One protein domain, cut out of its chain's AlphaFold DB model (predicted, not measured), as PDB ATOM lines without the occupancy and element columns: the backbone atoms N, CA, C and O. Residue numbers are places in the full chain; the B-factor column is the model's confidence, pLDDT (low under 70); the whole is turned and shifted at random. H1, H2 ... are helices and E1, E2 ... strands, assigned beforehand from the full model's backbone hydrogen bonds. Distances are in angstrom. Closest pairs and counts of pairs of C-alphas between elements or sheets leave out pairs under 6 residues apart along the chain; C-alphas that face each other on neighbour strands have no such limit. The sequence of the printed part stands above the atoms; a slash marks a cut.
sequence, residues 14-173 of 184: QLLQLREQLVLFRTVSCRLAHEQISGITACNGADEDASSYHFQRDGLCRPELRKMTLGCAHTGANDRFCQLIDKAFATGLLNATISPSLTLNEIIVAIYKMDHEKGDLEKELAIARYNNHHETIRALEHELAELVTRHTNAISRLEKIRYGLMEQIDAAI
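AT A GLANCE: This is residues 14 to 173 of the 184 residues of an uncharacterized protein of Sediminibacterium ginsengisoli (UniProt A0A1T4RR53). A long helical hairpin of H4 and H5 makes a rod; short helices H1 and H3 pack beside it at one end in an up-and-down bundle of four, and the strand hairpin E1 and E2 packs on residues 115 to 130 of H4 towards the other end. The 160 printed residues hold five named helices and two named strands, in the order H1 E1 E2 H2 H3 H4 H5, mostly helix, with an antiparallel sheet E1 - E2. The whole is loose, with a radius of gyration of the C-alphas of 19.8 A, and spans 65 by 27 by 19 A.

IN THESE COORDINATES: H1, residues 14 to 23, begins at C-alpha 14 (20.953, -62.794, -43.592). E1, residues 35 to 42, bends by 53 degrees at residue 38; E2 is residues 53 to 59. H2 is residues 63 to 66 and H3 residues 77 to 90. H4, residues 101 to 130, is 43.3 A long; H5, residues 134 to 173, is 58.8 A long and ends at C-alpha 173 (16.908, -61.244, -52.565).

HOW THE PARTS SIT: In the bundle, H1 touches H3, closest C-alphas Leu 22 and Phe 81, 7.3 A. H3 and H4, a helical hairpin, touch at Cys 82 and Ser 101, closest C-alphas, 5.5 A. H4 and H5, also one, touch at a shallow tilt of 20 degrees, opposite ways. H5 touches H1 with residues 166 to 173 alone. In hairpin E1 and E2, N 38 and O 56 are 2.9 A apart. The closest C-alphas of E1 and H4, Ile 37 and Glu 122, are 6.6 A apart. H2 and H5 are apart. H1, H3, H4 and H5 have every O i to N i+4 pair within hydrogen-bond range; H2 is too short for one.

THE WHOLE: The farthest C-alphas, Gly 45 and Ile 173, are 67.4 A apart. The printed part has no cut; the link H1 to E1 is long. pLDDT is under 70 at residues 44 to 48, 60, 74 and 96 to 98.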
ATOM      1  N   GLN A  14      21.148 -63.899 -44.535       90.00
ATOM      2  CA  GLN A  14      20.953 -62.794 -43.592       90.00
ATOM      3  C   GLN A  14      19.791 -61.874 -43.999       90.00
ATOM      4  O   GLN A  14      19.013 -61.467 -43.137       90.00
ATOM      5  N   LEU A  15      19.632 -61.576 -45.294       88.69
ATOM      6  CA  LEU A  15      18.499 -60.795 -45.804       88.69
ATOM      7  C   LEU A  15      17.164 -61.519 -45.609       88.69
ATOM      8  O   LEU A  15      16.188 -60.889 -45.206       88.69
ATOM      9  N   LEU A  16      17.118 -62.836 -45.832       90.81
ATOM     10  CA  LEU A  16      15.923 -63.642 -45.563       90.81
ATOM     11  C   LEU A  16      15.539 -63.601 -44.077       90.81
ATOM     12  O   LEU A  16      14.383 -63.342 -43.750       90.81
ATOM     13  N   GLN A  17      16.509 -63.759 -43.172       91.56
ATOM     14  CA  GLN A  17      16.270 -63.657 -41.727       91.56
ATOM     15  C   GLN A  17      15.795 -62.258 -41.311       91.56
ATOM     16  O   GLN A  17      14.873 -62.120 -40.507       91.56
ATOM     17  N   LEU A  18      16.407 -61.209 -41.867       90.69
ATOM     18  CA  LEU A  18      15.996 -59.826 -41.641       90.69
ATOM     19  C   LEU A  18      14.543 -59.609 -42.081       90.69
ATOM     20  O   LEU A  18      13.743 -59.048 -41.329       90.69
ATOM     21  N   ARG A  19      14.190 -60.097 -43.273       91.62
ATOM     22  CA  ARG A  19      12.835 -60.038 -43.824       91.62
ATOM     23  C   ARG A  19      11.816 -60.705 -42.902       91.62
ATOM     24  O   ARG A  19      10.771 -60.120 -42.619       91.62
ATOM     25  N   GLU A  20      12.115 -61.919 -42.439       92.31
ATOM     26  CA  GLU A  20      11.254 -62.679 -41.527       92.31
ATOM     27  C   GLU A  20      10.994 -61.913 -40.229       92.31
ATOM     28  O   GLU A  20       9.853 -61.829 -39.777       92.31
ATOM     29  N   GLN A  21      12.031 -61.290 -39.664       92.06
ATOM     30  CA  GLN A  21      11.904 -60.486 -38.451       92.06
ATOM     31  C   GLN A  21      11.098 -59.203 -38.685       92.06
ATOM     32  O   GLN A  21      10.239 -58.868 -37.867       92.06
ATOM     33  N   LEU A  22      11.328 -58.496 -39.797       89.56
ATOM     34  CA  LEU A  22      10.628 -57.248 -40.117       89.56
ATOM     35  C   LEU A  22       9.129 -57.458 -40.383       89.56
ATOM     36  O   LEU A  22       8.323 -56.607 -40.005       89.56
ATOM     37  N   VAL A  23       8.736 -58.601 -40.958       91.38
ATOM     38  CA  VAL A  23       7.324 -58.951 -41.207       91.38
ATOM     39  C   VAL A  23       6.496 -59.055 -39.927       91.38
ATOM     40  O   VAL A  23       5.290 -58.803 -39.959       91.38
ATOM     41  N   LEU A  24       7.124 -59.390 -38.798       91.12
ATOM     42  CA  LEU A  24       6.434 -59.482 -37.510       91.12
ATOM     43  C   LEU A  24       5.963 -58.114 -37.008       91.12
ATOM     44  O   LEU A  24       5.025 -58.040 -36.213       91.12
ATOM     45  N   PHE A  25       6.597 -57.030 -37.461       91.25
ATOM     46  CA  PHE A  25       6.212 -55.681 -37.086       91.25
ATOM     47  C   PHE A  25       5.052 -55.184 -37.944       91.25
ATOM     48  O   PHE A  25       5.058 -55.264 -39.176       91.25
ATOM     49  N   ARG A  26       4.063 -54.597 -37.275       89.25
ATOM     50  CA  ARG A  26       2.866 -54.036 -37.906       89.25
ATOM     51  C   ARG A  26       2.603 -52.629 -37.412       89.25
ATOM     52  O   ARG A  26       2.779 -52.330 -36.237       89.25
ATOM     53  N   THR A  27       2.124 -51.776 -38.295       88.56
ATOM     54  CA  THR A  27       1.563 -50.477 -37.932       88.56
ATOM     55  C   THR A  27       0.092 -50.655 -37.580       88.56
ATOM     56  O   THR A  27      -0.651 -51.311 -38.305       88.56
ATOM     57  N   VAL A  28      -0.340 -50.094 -36.451       84.31
ATOM     58  CA  VAL A  28      -1.757 -50.065 -36.064       84.31
ATOM     59  C   VAL A  28      -2.103 -48.637 -35.695       84.31
ATOM     60  O   VAL A  28      -1.532 -48.085 -34.757       84.31
ATOM     61  N   SER A  29      -3.059 -48.038 -36.403       85.25
ATOM     62  CA  SER A  29      -3.599 -46.747 -35.983       85.25
ATOM     63  C   SER A  29      -4.582 -46.969 -34.839       85.25
ATOM     64  O   SER A  29      -5.762 -47.231 -35.061       85.25
ATOM     65  N   CYS A  30      -4.101 -46.871 -33.597       85.19
ATOM     66  CA  CYS A  30      -4.973 -46.893 -32.418       85.19
ATOM     67  C   CYS A  30      -5.798 -45.607 -32.270       85.19
ATOM     68  O   CYS A  30      -6.636 -45.537 -31.378       85.19
ATOM     69  N   ARG A  31      -5.544 -44.583 -33.104       86.81
ATOM     70  CA  ARG A  31      -6.140 -43.240 -32.987       86.81
ATOM     71  C   ARG A  31      -5.986 -42.655 -31.577       86.81
ATOM     72  O   ARG A  31      -6.873 -41.958 -31.104       86.81
ATOM     73  N   LEU A  32      -4.874 -42.989 -30.915       86.31
ATOM     74  CA  LEU A  32      -4.568 -42.638 -29.527       86.31
ATOM     75  C   LEU A  32      -5.609 -43.120 -28.493       86.31
ATOM     76  O   LEU A  32      -5.655 -42.629 -27.371       86.31
ATOM     77  N   ALA A  33      -6.433 -44.113 -28.829       85.25
ATOM     78  CA  ALA A  33      -7.449 -44.663 -27.930       85.25
ATOM     79  C   ALA A  33      -6.882 -45.669 -26.907       85.25
ATOM     80  O   ALA A  33      -7.620 -46.478 -26.356       85.25
ATOM     81  N   HIS A  34      -5.564 -45.707 -26.690       81.12
ATOM     82  CA  HIS A  34      -4.939 -46.701 -25.806       81.12
ATOM     83  C   HIS A  34      -5.094 -46.394 -24.318       81.12
ATOM     84  O   HIS A  34      -4.938 -47.308 -23.508       81.12
ATOM     85  N   GLU A  35      -5.438 -45.154 -23.987       83.12
ATOM     86  CA  GLU A  35      -5.880 -44.685 -22.674       83.12
ATOM     87  C   GLU A  35      -6.994 -43.654 -22.881       83.12
ATOM     88  O   GLU A  35      -6.970 -42.931 -23.877       83.12
ATOM     89  N   GLN A  36      -7.954 -43.583 -21.960       88.06
ATOM     90  CA  GLN A  36      -9.003 -42.557 -21.949       88.06
ATOM     91  C   GLN A  36      -9.388 -42.200 -20.514       88.06
ATOM     92  O   GLN A  36      -9.310 -43.052 -19.626       88.06
ATOM     93  N   ILE A  37      -9.826 -40.963 -20.286       90.31
ATOM     94  CA  ILE A  37     -10.411 -40.559 -19.002       90.31
ATOM     95  C   ILE A  37     -11.859 -41.052 -18.944       90.31
ATOM     96  O   ILE A  37     -12.682 -40.670 -19.772       90.31
ATOM     97  N   SER A  38     -12.159 -41.911 -17.971       91.19
ATOM     98  CA  SER A  38     -13.483 -42.519 -17.769       91.19
ATOM     99  C   SER A  38     -14.268 -41.892 -16.619       91.19
ATOM    100  O   SER A  38     -15.484 -42.052 -16.541       91.19
ATOM    101  N   GLY A  39     -13.593 -41.137 -15.751       89.38
ATOM    102  CA  GLY A  39     -14.214 -40.469 -14.616       89.38
ATOM    103  C   GLY A  39     -13.401 -39.277 -14.131       89.38
ATOM    104  O   GLY A  39     -12.182 -39.222 -14.298       89.38
ATOM    105  N   ILE A  40     -14.099 -38.329 -13.514       92.81
ATOM    106  CA  ILE A  40     -13.524 -37.154 -12.865       92.81
ATOM    107  C   ILE A  40     -14.183 -36.974 -11.498       92.81
ATOM    108  O   ILE A  40     -15.381 -37.208 -11.335       92.81
ATOM    109  N   THR A  41     -13.405 -36.597 -10.493       90.62
ATOM    110  CA  THR A  41     -13.909 -36.267  -9.157       90.62
ATOM    111  C   THR A  41     -13.184 -35.034  -8.652       90.62
ATOM    112  O   THR A  41     -11.954 -34.995  -8.665       90.62
ATOM    113  N   ALA A  42     -13.938 -34.024  -8.225       87.56
ATOM    114  CA  ALA A  42     -13.372 -32.821  -7.631       87.56
ATOM    115  C   ALA A  42     -12.830 -33.123  -6.225       87.56
ATOM    116  O   ALA A  42     -13.489 -33.795  -5.426       87.56
ATOM    117  N   CYS A  43     -11.642 -32.617  -5.915       83.69
ATOM    118  CA  CYS A  43     -11.106 -32.611  -4.560       83.69
ATOM    119  C   CYS A  43     -11.791 -31.509  -3.733       83.69
ATOM    120  O   CYS A  43     -12.290 -30.522  -4.273       83.69
ATOM    121  N   ASN A  44     -11.838 -31.659  -2.405       67.62
ATOM    122  CA  ASN A  44     -12.456 -30.650  -1.539       67.62
ATOM    123  C   ASN A  44     -11.771 -29.284  -1.715       67.62
ATOM    124  O   ASN A  44     -10.568 -29.176  -1.496       67.62
ATOM    125  N   GLY A  45     -12.557 -28.258  -2.058       66.75
ATOM    126  CA  GLY A  45     -12.055 -26.907  -2.332       66.75
ATOM    127  C   GLY A  45     -11.542 -26.698  -3.759       66.75
ATOM    128  O   GLY A  45     -10.686 -25.847  -3.953       66.75
ATOM    129  N   ALA A  46     -12.018 -27.487  -4.730       60.75
ATOM    130  CA  ALA A  46     -11.561 -27.407  -6.111       60.75
ATOM    131  C   ALA A  46     -11.808 -26.032  -6.754       60.75
ATOM    132  O   ALA A  46     -12.954 -25.642  -6.980       60.75
ATOM    133  N   ASP A  47     -10.711 -25.360  -7.099       64.56
ATOM    134  CA  ASP A  47     -10.673 -24.309  -8.114       64.56
ATOM    135  C   ASP A  47     -10.619 -24.951  -9.518       64.56
ATOM    136  O   ASP A  47     -10.410 -26.159  -9.646       64.56
ATOM    137  N   GLU A  48     -10.749 -24.159 -10.589       67.06
ATOM    138  CA  GLU A  48     -10.735 -24.646 -11.987       67.06
ATOM    139  C   GLU A  48      -9.386 -25.243 -12.460       67.06
ATOM    140  O   GLU A  48      -9.260 -25.647 -13.615       67.06
ATOM    141  N   ASP A  49      -8.372 -25.328 -11.592       75.38
ATOM    142  CA  ASP A  49      -7.074 -25.929 -11.913       75.38
ATOM    143  C   ASP A  49      -7.142 -27.466 -11.983       75.38
ATOM    144  O   ASP A  49      -7.769 -28.127 -11.154       75.38
ATOM    145  N   ALA A  50      -6.420 -28.064 -12.933       72.62
ATOM    146  CA  ALA A  50      -6.370 -29.509 -13.140       72.62
ATOM    147  C   ALA A  50      -5.824 -30.282 -11.929       72.62
ATOM    148  O   ALA A  50      -6.175 -31.447 -11.738       72.62
ATOM    149  N   SER A  51      -4.997 -29.646 -11.093       79.19
ATOM    150  CA  SER A  51      -4.488 -30.237  -9.847       79.19
ATOM    151  C   SER A  51      -5.582 -30.484  -8.794       79.19
ATOM    152  O   SER A  51      -5.411 -31.325  -7.908       79.19
ATOM    153  N   SER A  52      -6.734 -29.822  -8.934       85.31
ATOM    154  CA  SER A  52      -7.902 -29.944  -8.057       85.31
ATOM    155  C   SER A  52      -8.791 -31.151  -8.362       85.31
ATOM    156  O   SER A  52      -9.805 -31.348  -7.689       85.31
ATOM    157  N   TYR A  53      -8.453 -31.954  -9.372       87.31
ATOM    158  CA  TYR A  53      -9.286 -33.058  -9.833       87.31
ATOM    159  C   TYR A  53      -8.533 -34.389  -9.810       87.31
ATOM    160  O   TYR A  53      -7.371 -34.501 -10.201       87.31
ATOM    161  N   HIS A  54      -9.239 -35.442  -9.406       90.62
ATOM    162  CA  HIS A  54      -8.815 -36.817  -9.619       90.62
ATOM    163  C   HIS A  54      -9.426 -37.359 -10.911       90.62
ATOM    164  O   HIS A  54     -10.643 -37.311 -11.100       90.62
ATOM    165  N   PHE A  55      -8.579 -37.915 -11.779       91.31
ATOM    166  CA  PHE A  55      -8.981 -38.500 -13.056       91.31
ATOM    167  C   PHE A  55      -8.848 -40.020 -13.012       91.31
ATOM    168  O   PHE A  55      -7.761 -40.555 -12.778       91.31
ATOM    169  N   GLN A  56      -9.945 -40.722 -13.286       92.00
ATOM    170  CA  GLN A  56      -9.919 -42.157 -13.537       92.00
ATOM    171  C   GLN A  56      -9.574 -42.400 -15.008       92.00
ATOM    172  O   GLN A  56     -10.149 -41.766 -15.894       92.00
ATOM    173  N   ARG A  57      -8.631 -43.315 -15.268       89.12
ATOM    174  CA  ARG A  57      -8.183 -43.665 -16.620       89.12
ATOM    175  C   ARG A  57      -8.371 -45.152 -16.884       89.12
ATOM    176  O   ARG A  57      -7.964 -45.976 -16.067       89.12
ATOM    177  N   ASP A  58      -8.889 -45.476 -18.062       86.31
ATOM    178  CA  ASP A  58      -9.012 -46.851 -18.538       86.31
ATOM    179  C   ASP A  58      -7.974 -47.109 -19.639       86.31
ATOM    180  O   ASP A  58      -7.943 -46.410 -20.654       86.31
ATOM    181  N   GLY A  59      -7.115 -48.115 -19.445       78.94
ATOM    182  CA  GLY A  59      -6.118 -48.541 -20.432       78.94
ATOM    183  C   GLY A  59      -6.638 -49.664 -21.331       78.94
ATOM    184  O   GLY A  59      -7.143 -50.671 -20.841       78.94
ATOM    185  N   LEU A  60      -6.481 -49.528 -22.652       67.38
ATOM    186  CA  LEU A  60      -7.116 -50.417 -23.639       67.38
ATOM    187  C   LEU A  60      -6.137 -51.314 -24.423       67.38
ATOM    188  O   LEU A  60      -6.556 -52.285 -25.060       67.38
ATOM    189  N   CYS A  61      -4.825 -51.054 -24.400       75.38
ATOM    190  CA  CYS A  61      -3.884 -51.838 -25.213       75.38
ATOM    191  C   CYS A  61      -3.458 -53.163 -24.569       75.38
ATOM    192  O   CYS A  61      -2.637 -53.166 -23.645       75.38
ATOM    193  N   ARG A  62      -3.900 -54.278 -25.170       77.31
ATOM    194  CA  ARG A  62      -3.451 -55.647 -24.861       77.31
ATOM    195  C   ARG A  62      -1.914 -55.774 -24.926       77.31
ATOM    196  O   ARG A  62      -1.335 -55.415 -25.960       77.31
ATOM    197  N   PRO A  63      -1.243 -56.294 -23.880       78.31
ATOM    198  CA  PRO A  63       0.218 -56.416 -23.834       78.31
ATOM    199  C   PRO A  63       0.831 -57.189 -25.009       78.31
ATOM    200  O   PRO A  63       1.926 -56.866 -25.468       78.31
ATOM    201  N   GLU A  64       0.127 -58.184 -25.542       78.19
ATOM    202  CA  GLU A  64       0.591 -59.011 -26.659       78.19
ATOM    203  C   GLU A  64       0.710 -58.190 -27.947       78.19
ATOM    204  O   GLU A  64       1.647 -58.374 -28.724       78.19
ATOM    205  N   LEU A  65      -0.208 -57.241 -28.160       75.94
ATOM    206  CA  LEU A  65      -0.188 -56.369 -29.333       75.94
ATOM    207  C   LEU A  65       0.986 -55.384 -29.255       75.94
ATOM    208  O   LEU A  65       1.660 -55.161 -30.260       75.94
ATOM    209  N   ARG A  66       1.294 -54.875 -28.054       77.25
ATOM    210  CA  ARG A  66       2.400 -53.931 -27.810       77.25
ATOM    211  C   ARG A  66       3.763 -54.480 -28.244       77.25
ATOM    212  O   ARG A  66       4.637 -53.713 -28.616       77.25
ATOM    213  N   LYS A  67       3.963 -55.801 -28.253       80.81
ATOM    214  CA  LYS A  67       5.245 -56.411 -28.655       80.81
ATOM    215  C   LYS A  67       5.522 -56.350 -30.159       80.81
ATOM    216  O   LYS A  67       6.653 -56.603 -30.553       80.81
ATOM    217  N   MET A  68       4.531 -56.076 -30.998       82.69
ATOM    218  CA  MET A  68       4.688 -56.124 -32.462       82.69
ATOM    219  C   MET A  68       4.182 -54.860 -33.157       82.69
ATOM    220  O   MET A  68       4.424 -54.665 -34.346       82.69
ATOM    221  N   THR A  69       3.465 -54.007 -32.431       86.50
ATOM    222  CA  THR A  69       2.871 -52.798 -32.984       86.50
ATOM    223  C   THR A  69       3.861 -51.641 -32.960       86.50
ATOM    224  O   THR A  69       4.279 -51.200 -31.895       86.50
ATOM    225  N   LEU A  70       4.181 -51.130 -34.143       86.75
ATOM    226  CA  LEU A  70       4.887 -49.875 -34.339       86.75
ATOM    227  C   LEU A  70       3.932 -48.692 -34.190       86.75
ATOM    228  O   LEU A  70       2.750 -48.787 -34.531       86.75
ATOM    229  N   GLY A  71       4.470 -47.563 -33.731       80.06
ATOM    230  CA  GLY A  71       3.713 -46.316 -33.634       80.06
ATOM    231  C   GLY A  71       2.848 -46.203 -32.378       80.06
ATOM    232  O   GLY A  71       1.918 -45.411 -32.336       80.06
ATOM    233  N   CYS A  72       3.161 -46.971 -31.337       82.38
ATOM    234  CA  CYS A  72       2.694 -46.693 -29.983       82.38
ATOM    235  C   CYS A  72       3.904 -46.360 -29.107       82.38
ATOM    236  O   CYS A  72       4.894 -47.097 -29.109       82.38
ATOM    237  N   ALA A  73       3.810 -45.255 -28.366       75.94
ATOM    238  CA  ALA A  73       4.838 -44.749 -27.458       75.94
ATOM    239  C   ALA A  73       5.242 -45.763 -26.372       75.94
ATOM    240  O   ALA A  73       6.394 -45.825 -25.956       75.94
ATOM    241  N   HIS A  74       4.305 -46.616 -25.958       69.44
ATOM    242  CA  HIS A  74       4.460 -47.537 -24.832       69.44
ATOM    243  C   HIS A  74       5.007 -48.915 -25.222       69.44
ATOM    244  O   HIS A  74       4.658 -49.928 -24.606       69.44
ATOM    245  N   THR A  75       5.811 -48.989 -26.286       77.75
ATOM    246  CA  THR A  75       6.274 -50.266 -26.834       77.75
ATOM    247  C   THR A  75       7.773 -50.273 -27.106       77.75
ATOM    248  O   THR A  75       8.293 -49.418 -27.813       77.75
ATOM    249  N   GLY A  76       8.459 -51.328 -26.655       84.38
ATOM    250  CA  GLY A  76       9.819 -51.648 -27.114       84.38
ATOM    251  C   GLY A  76       9.849 -52.255 -28.527       84.38
ATOM    252  O   GLY A  76      10.837 -52.870 -28.924       84.38
ATOM    253  N   ALA A  77       8.734 -52.208 -29.267       89.12
ATOM    254  CA  ALA A  77       8.685 -52.642 -30.661       89.12
ATOM    255  C   ALA A  77       9.385 -51.625 -31.571       89.12
ATOM    256  O   ALA A  77      10.145 -52.035 -32.441       89.12
ATOM    257  N   ASN A  78       9.194 -50.327 -31.313       89.19
ATOM    258  CA  ASN A  78       9.854 -49.248 -32.048       89.19
ATOM    259  C   ASN A  78      11.388 -49.376 -31.977       89.19
ATOM    260  O   ASN A  78      12.042 -49.449 -33.014       89.19
ATOM    261  N   ASP A  79      11.949 -49.516 -30.771       88.50
ATOM    262  CA  ASP A  79      13.403 -49.616 -30.576       88.50
ATOM    263  C   ASP A  79      13.999 -50.850 -31.256       88.50
ATOM    264  O   ASP A  79      15.012 -50.760 -31.945       88.50
ATOM    265  N   ARG A  80      13.347 -52.012 -31.110       90.69
ATOM    266  CA  ARG A  80      13.800 -53.253 -31.756       90.69
ATOM    267  C   ARG A  80      13.756 -53.155 -33.276       90.69
ATOM    268  O   ARG A  80      14.637 -53.693 -33.937       90.69
ATOM    269  N   PHE A  81      12.752 -52.475 -33.824       91.19
ATOM    270  CA  PHE A  81      12.657 -52.231 -35.259       91.19
ATOM    271  C   PHE A  81      13.791 -51.319 -35.746       91.19
ATOM    272  O   PHE A  81      14.477 -51.674 -36.702       91.19
ATOM    273  N   CYS A  82      14.060 -50.208 -35.051       89.62
ATOM    274  CA  CYS A  82      15.179 -49.318 -35.377       89.62
ATOM    275  C   CYS A  82      16.536 -50.036 -35.284       89.62
ATOM    276  O   CYS A  82      17.322 -49.969 -36.225       89.62
ATOM    277  N   GLN A  83      16.781 -50.805 -34.218       89.75
ATOM    278  CA  GLN A  83      18.016 -51.587 -34.051       89.75
ATOM    279  C   GLN A  83      18.224 -52.607 -35.175       89.75
ATOM    280  O   GLN A  83      19.345 -52.797 -35.648       89.75
ATOM    281  N   LEU A  84      17.149 -53.273 -35.599       89.88
ATOM    282  CA  LEU A  84      17.199 -54.255 -36.676       89.88
ATOM    283  C   LEU A  84      17.587 -53.605 -38.012       89.88
ATOM    284  O   LEU A  84      18.416 -54.144 -38.746       89.88
ATOM    285  N   ILE A  85      17.035 -52.423 -38.287       88.31
ATOM    286  CA  ILE A  85      17.368 -51.615 -39.463       88.31
ATOM    287  C   ILE A  85      18.817 -51.145 -39.396       88.31
ATOM    288  O   ILE A  85      19.581 -51.402 -40.324       88.31
ATOM    289  N   ASP A  86      19.227 -50.514 -38.296       88.19
ATOM    290  CA  ASP A  86      20.587 -49.992 -38.142       88.19
ATOM    291  C   ASP A  86      21.634 -51.094 -38.303       88.19
ATOM    292  O   ASP A  86      22.644 -50.895 -38.979       88.19
ATOM    293  N   LYS A  87      21.361 -52.293 -37.771       86.62
ATOM    294  CA  LYS A  87      22.214 -53.464 -37.981       86.62
ATOM    295  C   LYS A  87      22.334 -53.823 -39.464       86.62
ATOM    296  O   LYS A  87      23.448 -54.055 -39.919       86.62
ATOM    297  N   ALA A  88      21.231 -53.844 -40.215       85.75
ATOM    298  CA  ALA A  88      21.236 -54.176 -41.642       85.75
ATOM    299  C   ALA A  88      22.043 -53.175 -42.493       85.75
ATOM    300  O   ALA A  88      22.746 -53.578 -43.423       85.75
ATOM    301  N   PHE A  89      21.977 -51.883 -42.157       85.06
ATOM    302  CA  PHE A  89      22.785 -50.846 -42.806       85.06
ATOM    303  C   PHE A  89      24.261 -50.930 -42.400       85.06
ATOM    304  O   PHE A  89      25.136 -50.851 -43.260       85.06
ATOM    305  N   ALA A  90      24.556 -51.165 -41.117       82.69
ATOM    306  CA  ALA A  90      25.927 -51.303 -40.622       82.69
ATOM    307  C   ALA A  90      26.659 -52.516 -41.223       82.69
ATOM    308  O   ALA A  90      27.860 -52.447 -41.472       82.69
ATOM    309  N   THR A  91      25.947 -53.614 -41.495       82.06
ATOM    310  CA  THR A  91      26.504 -54.797 -42.174       82.06
ATOM    311  C   THR A  91      26.545 -54.659 -43.700       82.06
ATOM    312  O   THR A  91      26.946 -55.598 -44.383       82.06
ATOM    313  N   GLY A  92      26.109 -53.521 -44.252       79.00
ATOM    314  CA  GLY A  92      26.068 -53.275 -45.693       79.00
ATOM    315  C   GLY A  92      25.078 -54.160 -46.455       79.00
ATOM    316  O   GLY A  92      25.216 -54.299 -47.667       79.00
ATOM    317  N   LEU A  93      24.100 -54.768 -45.770       78.56
ATOM    318  CA  LEU A  93      23.059 -55.588 -46.408       78.56
ATOM    319  C   LEU A  93      22.075 -54.717 -47.192       78.56
ATOM    320  O   LEU A  93      21.570 -55.130 -48.232       78.56
ATOM    321  N   LEU A  94      21.837 -53.497 -46.709       79.06
ATOM    322  CA  LEU A  94      21.064 -52.465 -47.389       79.06
ATOM    323  C   LEU A  94      21.975 -51.280 -47.706       79.06
ATOM    324  O   LEU A  94      22.724 -50.818 -46.846       79.06
ATOM    325  N   ASN A  95      21.903 -50.776 -48.941       70.38
ATOM    326  CA  ASN A  95      22.618 -49.565 -49.335       70.38
ATOM    327  C   ASN A  95      21.640 -48.398 -49.400       70.38
ATOM    328  O   ASN A  95      20.824 -48.314 -50.312       70.38
ATOM    329  N   ALA A  96      21.785 -47.459 -48.478       66.12
ATOM    330  CA  ALA A  96      21.269 -46.111 -48.635       66.12
ATOM    331  C   ALA A  96      22.318 -45.151 -48.093       66.12
ATOM    332  O   ALA A  96      23.052 -45.477 -47.160       66.12
ATOM    333  N   THR A  97      22.375 -43.954 -48.668       60.62
ATOM    334  CA  THR A  97      23.276 -42.892 -48.209       60.62
ATOM    335  C   THR A  97      22.949 -42.448 -46.778       60.62
ATOM    336  O   THR A  97      23.807 -41.898 -46.098       60.62
ATOM    337  N   ILE A  98      21.712 -42.686 -46.316       63.59
ATOM    338  CA  ILE A  98      21.210 -42.325 -44.987       63.59
ATOM    339  C   ILE A  98      20.334 -43.475 -44.468       63.59
ATOM    340  O   ILE A  98      19.397 -43.886 -45.153       63.59
ATOM    341  N   SER A  99      20.622 -43.980 -43.261       72.50
ATOM    342  CA  SER A  99      19.743 -44.944 -42.579       72.50
ATOM    343  C   SER A  99      18.386 -44.284 -42.288       72.50
ATOM    344  O   SER A  99      18.356 -43.181 -41.732       72.50
ATOM    345  N   PRO A 100      17.250 -44.935 -42.594       81.19
ATOM    346  CA  PRO A 100      15.932 -44.386 -42.293       81.19
ATOM    347  C   PRO A 100      15.624 -44.346 -40.788       81.19
ATOM    348  O   PRO A 100      14.578 -43.820 -40.407       81.19
ATOM    349  N   SER A 101      16.502 -44.867 -39.920       78.75
ATOM    350  CA  SER A 101      16.311 -44.882 -38.464       78.75
ATOM    351  C   SER A 101      16.160 -43.492 -37.851       78.75
ATOM    352  O   SER A 101      15.351 -43.321 -36.944       78.75
ATOM    353  N   LEU A 102      16.847 -42.477 -38.383       82.56
ATOM    354  CA  LEU A 102      16.676 -41.081 -37.959       82.56
ATOM    355  C   LEU A 102      15.241 -40.599 -38.198       82.56
ATOM    356  O   LEU A 102      14.570 -40.161 -37.267       82.56
ATOM    357  N   THR A 103      14.731 -40.772 -39.419       88.56
ATOM    358  CA  THR A 103      13.349 -40.413 -39.770       88.56
ATOM    359  C   THR A 103      12.325 -41.232 -38.983       88.56
ATOM    360  O   THR A 103      11.291 -40.705 -38.575       88.56
ATOM    361  N   LEU A 104      12.598 -42.517 -38.739       89.19
ATOM    362  CA  LEU A 104      11.753 -43.362 -37.893       89.19
ATOM    363  C   LEU A 104      11.692 -42.822 -36.463       89.19
ATOM    364  O   LEU A 104      10.595 -42.634 -35.936       89.19
ATOM    365  N   ASN A 105      12.844 -42.521 -35.865       88.44
ATOM    366  CA  ASN A 105      12.937 -41.981 -34.513       88.44
ATOM    367  C   ASN A 105      12.207 -40.640 -34.388       88.44
ATOM    368  O   ASN A 105      11.471 -40.441 -33.427       88.44
ATOM    369  N   GLU A 106      12.328 -39.748 -35.372       91.44
ATOM    370  CA  GLU A 106      11.572 -38.489 -35.400       91.44
ATOM    371  C   GLU A 106      10.056 -38.721 -35.390       91.44
ATOM    372  O   GLU A 106       9.330 -38.074 -34.631       91.44
ATOM    373  N   ILE A 107       9.566 -39.670 -36.197       93.00
ATOM    374  CA  ILE A 107       8.142 -40.030 -36.235       93.00
ATOM    375  C   ILE A 107       7.700 -40.623 -34.890       93.00
ATOM    376  O   ILE A 107       6.644 -40.252 -34.377       93.00
ATOM    377  N   ILE A 108       8.502 -41.509 -34.297       91.00
ATOM    378  CA  ILE A 108       8.213 -42.138 -33.000       91.00
ATOM    379  C   ILE A 108       8.160 -41.084 -31.885       91.00
ATOM    380  O   ILE A 108       7.221 -41.078 -31.092       91.00
ATOM    381  N   VAL A 109       9.117 -40.154 -31.852       92.00
ATOM    382  CA  VAL A 109       9.136 -39.040 -30.891       92.00
ATOM    383  C   VAL A 109       7.923 -38.131 -31.082       92.00
ATOM    384  O   VAL A 109       7.328 -37.691 -30.099       92.00
ATOM    385  N   ALA A 110       7.513 -37.859 -32.323       93.81
ATOM    386  CA  ALA A 110       6.296 -37.096 -32.583       93.81
ATOM    387  C   ALA A 110       5.050 -37.818 -32.045       93.81
ATOM    388  O   ALA A 110       4.209 -37.186 -31.412       93.81
ATOM    389  N   ILE A 111       4.950 -39.138 -32.235       92.56
ATOM    390  CA  ILE A 111       3.863 -39.956 -31.677       92.56
ATOM    391  C   ILE A 111       3.861 -39.909 -30.147       92.56
ATOM    392  O   ILE A 111       2.801 -39.734 -29.556       92.56
ATOM    393  N   TYR A 112       5.032 -40.002 -29.512       91.56
ATOM    394  CA  TYR A 112       5.167 -39.857 -28.062       91.56
ATOM    395  C   TYR A 112       4.650 -38.500 -27.572       91.56
ATOM    396  O   TYR A 112       3.879 -38.441 -26.622       91.56
ATOM    397  N   LYS A 113       5.017 -37.403 -28.243       94.12
ATOM    398  CA  LYS A 113       4.524 -36.063 -27.890       94.12
ATOM    399  C   LYS A 113       3.008 -35.944 -28.042       94.12
ATOM    400  O   LYS A 113       2.367 -35.405 -27.151       94.12
ATOM    401  N   MET A 114       2.449 -36.483 -29.127       94.94
ATOM    402  CA  MET A 114       0.999 -36.486 -29.355       94.94
ATOM    403  C   MET A 114       0.240 -37.278 -28.287       94.94
ATOM    404  O   MET A 114      -0.898 -36.950 -27.976       94.94
ATOM    405  N   ASP A 115       0.855 -38.313 -27.720       91.44
ATOM    406  CA  ASP A 115       0.249 -39.086 -26.642       91.44
ATOM    407  C   ASP A 115       0.124 -38.284 -25.337       91.44
ATOM    408  O   ASP A 115      -0.937 -38.258 -24.713       91.44
ATOM    409  N   HIS A 116       1.181 -37.555 -24.966       92.62
ATOM    410  CA  HIS A 116       1.139 -36.628 -23.827       92.62
ATOM    411  C   HIS A 116       0.139 -35.496 -24.058       92.62
ATOM    412  O   HIS A 116      -0.720 -35.263 -23.214       92.62
ATOM    413  N   GLU A 117       0.197 -34.871 -25.237       95.44
ATOM    414  CA  GLU A 117      -0.721 -33.802 -25.647       95.44
ATOM    415  C   GLU A 117      -2.186 -34.249 -25.544       95.44
ATOM    416  O   GLU A 117      -3.022 -33.529 -25.004       95.44
ATOM    417  N   LYS A 118      -2.501 -35.480 -25.971       94.56
ATOM    418  CA  LYS A 118      -3.843 -36.044 -25.799       94.56
ATOM    419  C   LYS A 118      -4.227 -36.139 -24.328       94.56
ATOM    420  O   LYS A 118      -5.351 -35.797 -23.977       94.56
ATOM    421  N   GLY A 119      -3.332 -36.662 -23.493       92.81
ATOM    422  CA  GLY A 119      -3.593 -36.835 -22.069       92.81
ATOM    423  C   GLY A 119      -3.926 -35.517 -21.374       92.81
ATOM    424  O   GLY A 119      -4.767 -35.509 -20.478       92.81
ATOM    425  N   ASP A 120      -3.307 -34.418 -21.795       94.12
ATOM    426  CA  ASP A 120      -3.580 -33.087 -21.254       94.12
ATOM    427  C   ASP A 120      -4.908 -32.522 -21.782       94.12
ATOM    428  O   ASP A 120      -5.771 -32.169 -20.976       94.12
ATOM    429  N   LEU A 121      -5.155 -32.595 -23.095       96.00
ATOM    430  CA  LEU A 121      -6.439 -32.195 -23.693       96.00
ATOM    431  C   LEU A 121      -7.634 -32.970 -23.120       96.00
ATOM    432  O   LEU A 121      -8.711 -32.411 -22.926       96.00
ATOM    433  N   GLU A 122      -7.474 -34.263 -22.822       95.44
ATOM    434  CA  GLU A 122      -8.533 -35.058 -22.196       95.44
ATOM    435  C   GLU A 122      -8.857 -34.589 -20.776       95.44
ATOM    436  O   GLU A 122     -10.032 -34.592 -20.401       95.44
ATOM    437  N   LYS A 123      -7.849 -34.189 -19.986       94.19
ATOM    438  CA  LYS A 123      -8.073 -33.648 -18.634       94.19
ATOM    439  C   LYS A 123      -8.825 -32.331 -18.721       94.19
ATOM    440  O   LYS A 123      -9.842 -32.176 -18.049       94.19
ATOM    441  N   GLU A 124      -8.366 -31.424 -19.578       94.75
ATOM    442  CA  GLU A 124      -9.017 -30.133 -19.804       94.75
ATOM    443  C   GLU A 124     -10.461 -30.319 -20.279       94.75
ATOM    444  O   GLU A 124     -11.379 -29.682 -19.762       94.75
ATOM    445  N   LEU A 125     -10.696 -31.269 -21.189       95.19
ATOM    446  CA  LEU A 125     -12.037 -31.573 -21.682       95.19
ATOM    447  C   LEU A 125     -12.923 -32.147 -20.575       95.19
ATOM    448  O   LEU A 125     -14.102 -31.803 -20.491       95.19
ATOM    449  N   ALA A 126     -12.381 -33.016 -19.721       94.00
ATOM    450  CA  ALA A 126     -13.114 -33.571 -18.589       94.00
ATOM    451  C   ALA A 126     -13.504 -32.482 -17.575       94.00
ATOM    452  O   ALA A 126     -14.651 -32.470 -17.127       94.00
ATOM    453  N   ILE A 127     -12.603 -31.539 -17.275       93.19
ATOM    454  CA  ILE A 127     -12.885 -30.375 -16.415       93.19
ATOM    455  C   ILE A 127     -13.956 -29.485 -17.058       93.19
ATOM    456  O   ILE A 127     -14.959 -29.165 -16.422       93.19
ATOM    457  N   ALA A 128     -13.801 -29.139 -18.339       93.88
ATOM    458  CA  ALA A 128     -14.758 -28.302 -19.062       93.88
ATOM    459  C   ALA A 128     -16.158 -28.936 -19.111       93.88
ATOM    460  O   ALA A 128     -17.160 -28.240 -18.939       93.88
ATOM    461  N   ARG A 129     -16.240 -30.261 -19.297       94.38
ATOM    462  CA  ARG A 129     -17.496 -31.024 -19.215       94.38
ATOM    463  C   ARG A 129     -18.085 -31.008 -17.811       94.38
ATOM    464  O   ARG A 129     -19.285 -30.792 -17.679       94.38
ATOM    465  N   TYR A 130     -17.263 -31.198 -16.783       91.62
ATOM    466  CA  TYR A 130     -17.697 -31.155 -15.386       91.62
ATOM    467  C   TYR A 130     -18.286 -29.782 -15.009       91.62
ATOM    468  O   TYR A 130     -19.337 -29.719 -14.371       91.62
ATOM    469  N   ASN A 131     -17.675 -28.694 -15.489       90.25
ATOM    470  CA  ASN A 131     -18.109 -27.313 -15.241       90.25
ATOM    471  C   ASN A 131     -19.136 -26.775 -16.269       90.25
ATOM    472  O   ASN A 131     -19.592 -25.643 -16.149       90.25
ATOM    473  N   ASN A 132     -19.554 -27.571 -17.263       94.00
ATOM    474  CA  ASN A 132     -20.491 -27.184 -18.335       94.00
ATOM    475  C   ASN A 132     -20.035 -26.001 -19.223       94.00
ATOM    476  O   ASN A 132     -20.850 -25.221 -19.720       94.00
ATOM    477  N   HIS A 133     -18.733 -25.877 -19.490       94.75
ATOM    478  CA  HIS A 133     -18.170 -24.827 -20.351       94.75
ATOM    479  C   HIS A 133     -18.309 -25.178 -21.842       94.75
ATOM    480  O   HIS A 133     -17.364 -25.616 -22.496       94.75
ATOM    481  N   HIS A 134     -19.508 -24.997 -22.403       94.81
ATOM    482  CA  HIS A 134     -19.855 -25.473 -23.751       94.81
ATOM    483  C   HIS A 134     -18.945 -24.989 -24.892       94.81
ATOM    484  O   HIS A 134     -18.723 -25.741 -25.840       94.81
ATOM    485  N   GLU A 135     -18.437 -23.756 -24.845       95.44
ATOM    486  CA  GLU A 135     -17.518 -23.251 -25.876       95.44
ATOM    487  C   GLU A 135     -16.153 -23.939 -25.799       95.44
ATOM    488  O   GLU A 135     -15.669 -24.444 -26.812       95.44
ATOM    489  N   THR A 136     -15.596 -24.049 -24.591       95.81
ATOM    490  CA  THR A 136     -14.342 -24.760 -24.311       95.81
ATOM    491  C   THR A 136     -14.431 -26.232 -24.700       95.81
ATOM    492  O   THR A 136     -13.519 -26.751 -25.336       95.81
ATOM    493  N   ILE A 137     -15.555 -26.898 -24.404       97.06
ATOM    494  CA  ILE A 137     -15.796 -28.294 -24.803       97.06
ATOM    495  C   ILE A 137     -15.647 -28.456 -26.320       97.06
ATOM    496  O   ILE A 137     -14.920 -29.336 -26.771       97.06
ATOM    497  N   ARG A 138     -16.298 -27.593 -27.114       97.25
ATOM    498  CA  ARG A 138     -16.234 -27.681 -28.583       97.25
ATOM    499  C   ARG A 138     -14.824 -27.443 -29.119       97.25
ATOM    500  O   ARG A 138     -14.426 -28.122 -30.063       97.25
ATOM    501  N   ALA A 139     -14.090 -26.490 -28.544       97.94
ATOM    502  CA  ALA A 139     -12.712 -26.210 -28.941       97.94
ATOM    503  C   ALA A 139     -11.799 -27.420 -28.674       97.94
ATOM    504  O   ALA A 139     -11.147 -27.913 -29.590       97.94
ATOM    505  N   LEU A 140     -11.849 -27.980 -27.463       97.56
ATOM    506  CA  LEU A 140     -11.034 -29.135 -27.078       97.56
ATOM    507  C   LEU A 140     -11.386 -30.406 -27.867       97.56
ATOM    508  O   LEU A 140     -10.505 -31.173 -28.248       97.56
ATOM    509  N   GLU A 141     -12.670 -30.636 -28.163       97.19
ATOM    510  CA  GLU A 141     -13.093 -31.744 -29.032       97.19
ATOM    511  C   GLU A 141     -12.544 -31.604 -30.457       97.19
ATOM    512  O   GLU A 141     -12.165 -32.601 -31.079       97.19
ATOM    513  N   HIS A 142     -12.472 -30.373 -30.969       97.69
ATOM    514  CA  HIS A 142     -11.864 -30.092 -32.262       97.69
ATOM    515  C   HIS A 142     -10.353 -30.363 -32.245       97.69
ATOM    516  O   HIS A 142      -9.865 -31.107 -33.098       97.69
ATOM    517  N   GLU A 143      -9.632 -29.859 -31.243       98.00
ATOM    518  CA  GLU A 143      -8.188 -30.085 -31.086       98.00
ATOM    519  C   GLU A 143      -7.841 -31.576 -30.956       98.00
ATOM    520  O   GLU A 143      -6.924 -32.073 -31.617       98.00
ATOM    521  N   LEU A 144      -8.631 -32.341 -30.193       96.62
ATOM    522  CA  LEU A 144      -8.487 -33.797 -30.110       96.62
ATOM    523  C   LEU A 144      -8.688 -34.479 -31.473       96.62
ATOM    524  O   LEU A 144      -7.956 -35.413 -31.814       96.62
ATOM    525  N   ALA A 145      -9.649 -34.027 -32.282       96.56
ATOM    526  CA  ALA A 145      -9.867 -34.574 -33.622       96.56
ATOM    527  C   ALA A 145      -8.692 -34.273 -34.573       96.56
ATOM    528  O   ALA A 145      -8.270 -35.145 -35.350       96.56
ATOM    529  N   GLU A 146      -8.116 -33.072 -34.492       97.75
ATOM    530  CA  GLU A 146      -6.909 -32.707 -35.237       97.75
ATOM    531  C   GLU A 146      -5.701 -33.540 -34.799       97.75
ATOM    532  O   GLU A 146      -4.953 -34.055 -35.638       97.75
ATOM    533  N   LEU A 147      -5.538 -33.753 -33.493       96.56
ATOM    534  CA  LEU A 147      -4.484 -34.587 -32.924       96.56
ATOM    535  C   LEU A 147      -4.580 -36.042 -33.410       96.56
ATOM    536  O   LEU A 147      -3.584 -36.627 -33.847       96.56
ATOM    537  N   VAL A 148      -5.787 -36.614 -33.440       94.62
ATOM    538  CA  VAL A 148      -6.047 -37.952 -34.007       94.62
ATOM    539  C   VAL A 148      -5.691 -38.015 -35.497       94.62
ATOM    540  O   VAL A 148      -5.169 -39.032 -35.978       94.62
ATOM    541  N   THR A 149      -5.941 -36.936 -36.239       96.25
ATOM    542  CA  THR A 149      -5.577 -36.829 -37.659       96.25
ATOM    543  C   THR A 149      -4.058 -36.787 -37.834       96.25
ATOM    544  O   THR A 149      -3.510 -37.568 -38.617       96.25
ATOM    545  N   ARG A 150      -3.352 -35.959 -37.050       96.25
ATOM    546  CA  ARG A 150      -1.878 -35.913 -37.022       96.25
ATOM    547  C   ARG A 150      -1.273 -37.275 -36.690       96.25
ATOM    548  O   ARG A 150      -0.372 -37.729 -37.398       96.25
ATOM    549  N   HIS A 151      -1.812 -37.963 -35.686       95.00
ATOM    550  CA  HIS A 151      -1.386 -39.311 -35.324       95.00
ATOM    551  C   HIS A 151      -1.568 -40.292 -36.486       95.00
ATOM    552  O   HIS A 151      -0.633 -40.997 -36.857       95.00
ATOM    553  N   THR A 152      -2.745 -40.310 -37.116       94.25
ATOM    554  CA  THR A 152      -3.023 -41.196 -38.258       94.25
ATOM    555  C   THR A 152      -2.041 -40.958 -39.410       94.25
ATOM    556  O   THR A 152      -1.521 -41.914 -39.991       94.25
ATOM    557  N   ASN A 153      -1.704 -39.696 -39.687       95.69
ATOM    558  CA  ASN A 153      -0.703 -39.340 -40.691       95.69
ATOM    559  C   ASN A 153       0.705 -39.826 -40.314       95.69
ATOM    560  O   ASN A 153       1.427 -40.342 -41.170       95.69
ATOM    561  N   ALA A 154       1.099 -39.711 -39.043       94.75
ATOM    562  CA  ALA A 154       2.377 -40.230 -38.554       94.75
ATOM    563  C   ALA A 154       2.470 -41.760 -38.698       94.75
ATOM    564  O   ALA A 154       3.471 -42.266 -39.209       94.75
ATOM    565  N   ILE A 155       1.404 -42.492 -38.351       93.81
ATOM    566  CA  ILE A 155       1.325 -43.949 -38.544       93.81
ATOM    567  C   ILE A 155       1.422 -44.323 -40.027       93.81
ATOM    568  O   ILE A 155       2.163 -45.239 -40.375       93.81
ATOM    569  N   SER A 156       0.741 -43.595 -40.918       94.50
ATOM    570  CA  SER A 156       0.834 -43.845 -42.363       94.50
ATOM    571  C   SER A 156       2.256 -43.629 -42.898       94.50
ATOM    572  O   SER A 156       2.740 -44.403 -43.723       94.50
ATOM    573  N   ARG A 157       2.973 -42.610 -42.406       94.00
ATOM    574  CA  ARG A 157       4.387 -42.395 -42.760       94.00
ATOM    575  C   ARG A 157       5.271 -43.548 -42.285       94.00
ATOM    576  O   ARG A 157       6.110 -44.014 -43.052       94.00
ATOM    577  N   LEU A 158       5.054 -44.026 -41.061       92.31
ATOM    578  CA  LEU A 158       5.762 -45.178 -40.502       92.31
ATOM    579  C   LEU A 158       5.526 -46.445 -41.337       92.31
ATOM    580  O   LEU A 158       6.461 -47.188 -41.634       92.31
ATOM    581  N   GLU A 159       4.287 -46.652 -41.776       92.81
ATOM    582  CA  GLU A 159       3.906 -47.773 -42.629       92.81
ATOM    583  C   GLU A 159       4.590 -47.719 -43.999       92.81
ATOM    584  O   GLU A 159       5.124 -48.729 -44.455       92.81
ATOM    585  N   LYS A 160       4.646 -46.538 -44.628       92.50
ATOM    586  CA  LYS A 160       5.361 -46.339 -45.897       92.50
ATOM    587  C   LYS A 160       6.847 -46.672 -45.777       92.50
ATOM    588  O   LYS A 160       7.384 -47.332 -46.659       92.50
ATOM    589  N   ILE A 161       7.498 -46.262 -44.686       90.38
ATOM    590  CA  ILE A 161       8.909 -46.601 -44.444       90.38
ATOM    591  C   ILE A 161       9.070 -48.115 -44.291       90.38
ATOM    592  O   ILE A 161       9.950 -48.704 -44.916       90.38
ATOM    593  N   ARG A 162       8.197 -48.757 -43.506       91.00
ATOM    594  CA  ARG A 162       8.217 -50.213 -43.325       91.00
ATOM    595  C   ARG A 162       8.066 -50.948 -44.659       91.00
ATOM    596  O   ARG A 162       8.857 -51.843 -44.930       91.00
ATOM    597  N   TYR A 163       7.095 -50.575 -45.494       90.94
ATOM    598  CA  TYR A 163       6.919 -51.199 -46.810       90.94
ATOM    599  C   TYR A 163       8.105 -50.940 -47.739       90.94
ATOM    600  O   TYR A 163       8.617 -51.891 -48.318       90.94
ATOM    601  N   GLY A 164       8.609 -49.706 -47.813       89.25
ATOM    602  CA  GLY A 164       9.764 -49.385 -48.654       89.25
ATOM    603  C   GLY A 164      11.038 -50.136 -48.249       89.25
ATOM    604  O   GLY A 164      11.862 -50.459 -49.102       89.25
ATOM    605  N   LEU A 165      11.207 -50.454 -46.962       88.56
ATOM    606  CA  LEU A 165      12.285 -51.327 -46.486       88.56
ATOM    607  C   LEU A 165      12.087 -52.781 -46.922       88.56
ATOM    608  O   LEU A 165      13.033 -53.417 -47.379       88.56
ATOM    609  N   MET A 166      10.862 -53.295 -46.808       89.25
ATOM    610  CA  MET A 166      10.532 -54.650 -47.256       89.25
ATOM    611  C   MET A 166      10.741 -54.815 -48.765       89.25
ATOM    612  O   MET A 166      11.324 -55.805 -49.189       89.25
ATOM    613  N   GLU A 167      10.338 -53.829 -49.566       89.06
ATOM    614  CA  GLU A 167      10.543 -53.831 -51.019       89.06
ATOM    615  C   GLU A 167      12.028 -53.830 -51.397       89.06
ATOM    616  O   GLU A 167      12.432 -54.556 -52.301       89.06
ATOM    617  N   GLN A 168      12.860 -53.064 -50.683       86.75
ATOM    618  CA  GLN A 168      14.313 -53.071 -50.894       86.75
ATOM    619  C   GLN A 168      14.934 -54.435 -50.586       86.75
ATOM    620  O   GLN A 168      15.783 -54.905 -51.340       86.75
ATOM    621  N   ILE A 169      14.501 -55.080 -49.499       88.31
ATOM    622  CA  ILE A 169      14.971 -56.419 -49.136       88.31
ATOM    623  C   ILE A 169      14.535 -57.442 -50.190       88.31
ATOM    624  O   ILE A 169      15.355 -58.236 -50.646       88.31
ATOM    625  N   ASP A 170      13.277 -57.393 -50.626       88.56
ATOM    626  CA  ASP A 170      12.737 -58.312 -51.632       88.56
ATOM    627  C   ASP A 170      13.453 -58.149 -52.981       88.56
ATOM    628  O   ASP A 170      13.816 -59.142 -53.616       88.56
ATOM    629  N   ALA A 171      13.737 -56.909 -53.386       85.12
ATOM    630  CA  ALA A 171      14.513 -56.613 -54.586       85.12
ATOM    631  C   ALA A 171      15.971 -57.091 -54.488       85.12
ATOM    632  O   ALA A 171      16.534 -57.513 -55.495       85.12
ATOM    633  N   ALA A 172      16.575 -57.047 -53.297       83.44
ATOM    634  CA  ALA A 172      17.931 -57.544 -53.076       83.44
ATOM    635  C   ALA A 172      18.003 -59.082 -53.086       83.44
ATOM    636  O   ALA A 172      18.996 -59.643 -53.539       83.44
ATOM    637  N   ILE A 173      16.962 -59.772 -52.608       84.69
ATOM    638  CA  ILE A 173      16.908 -61.244 -52.565       84.69
ATOM    639  C   ILE A 173      16.625 -61.850 -53.948       84.69
ATOM    640  O   ILE A 173      17.119 -62.941 -54.247       84.69
TER     641      ILE A 173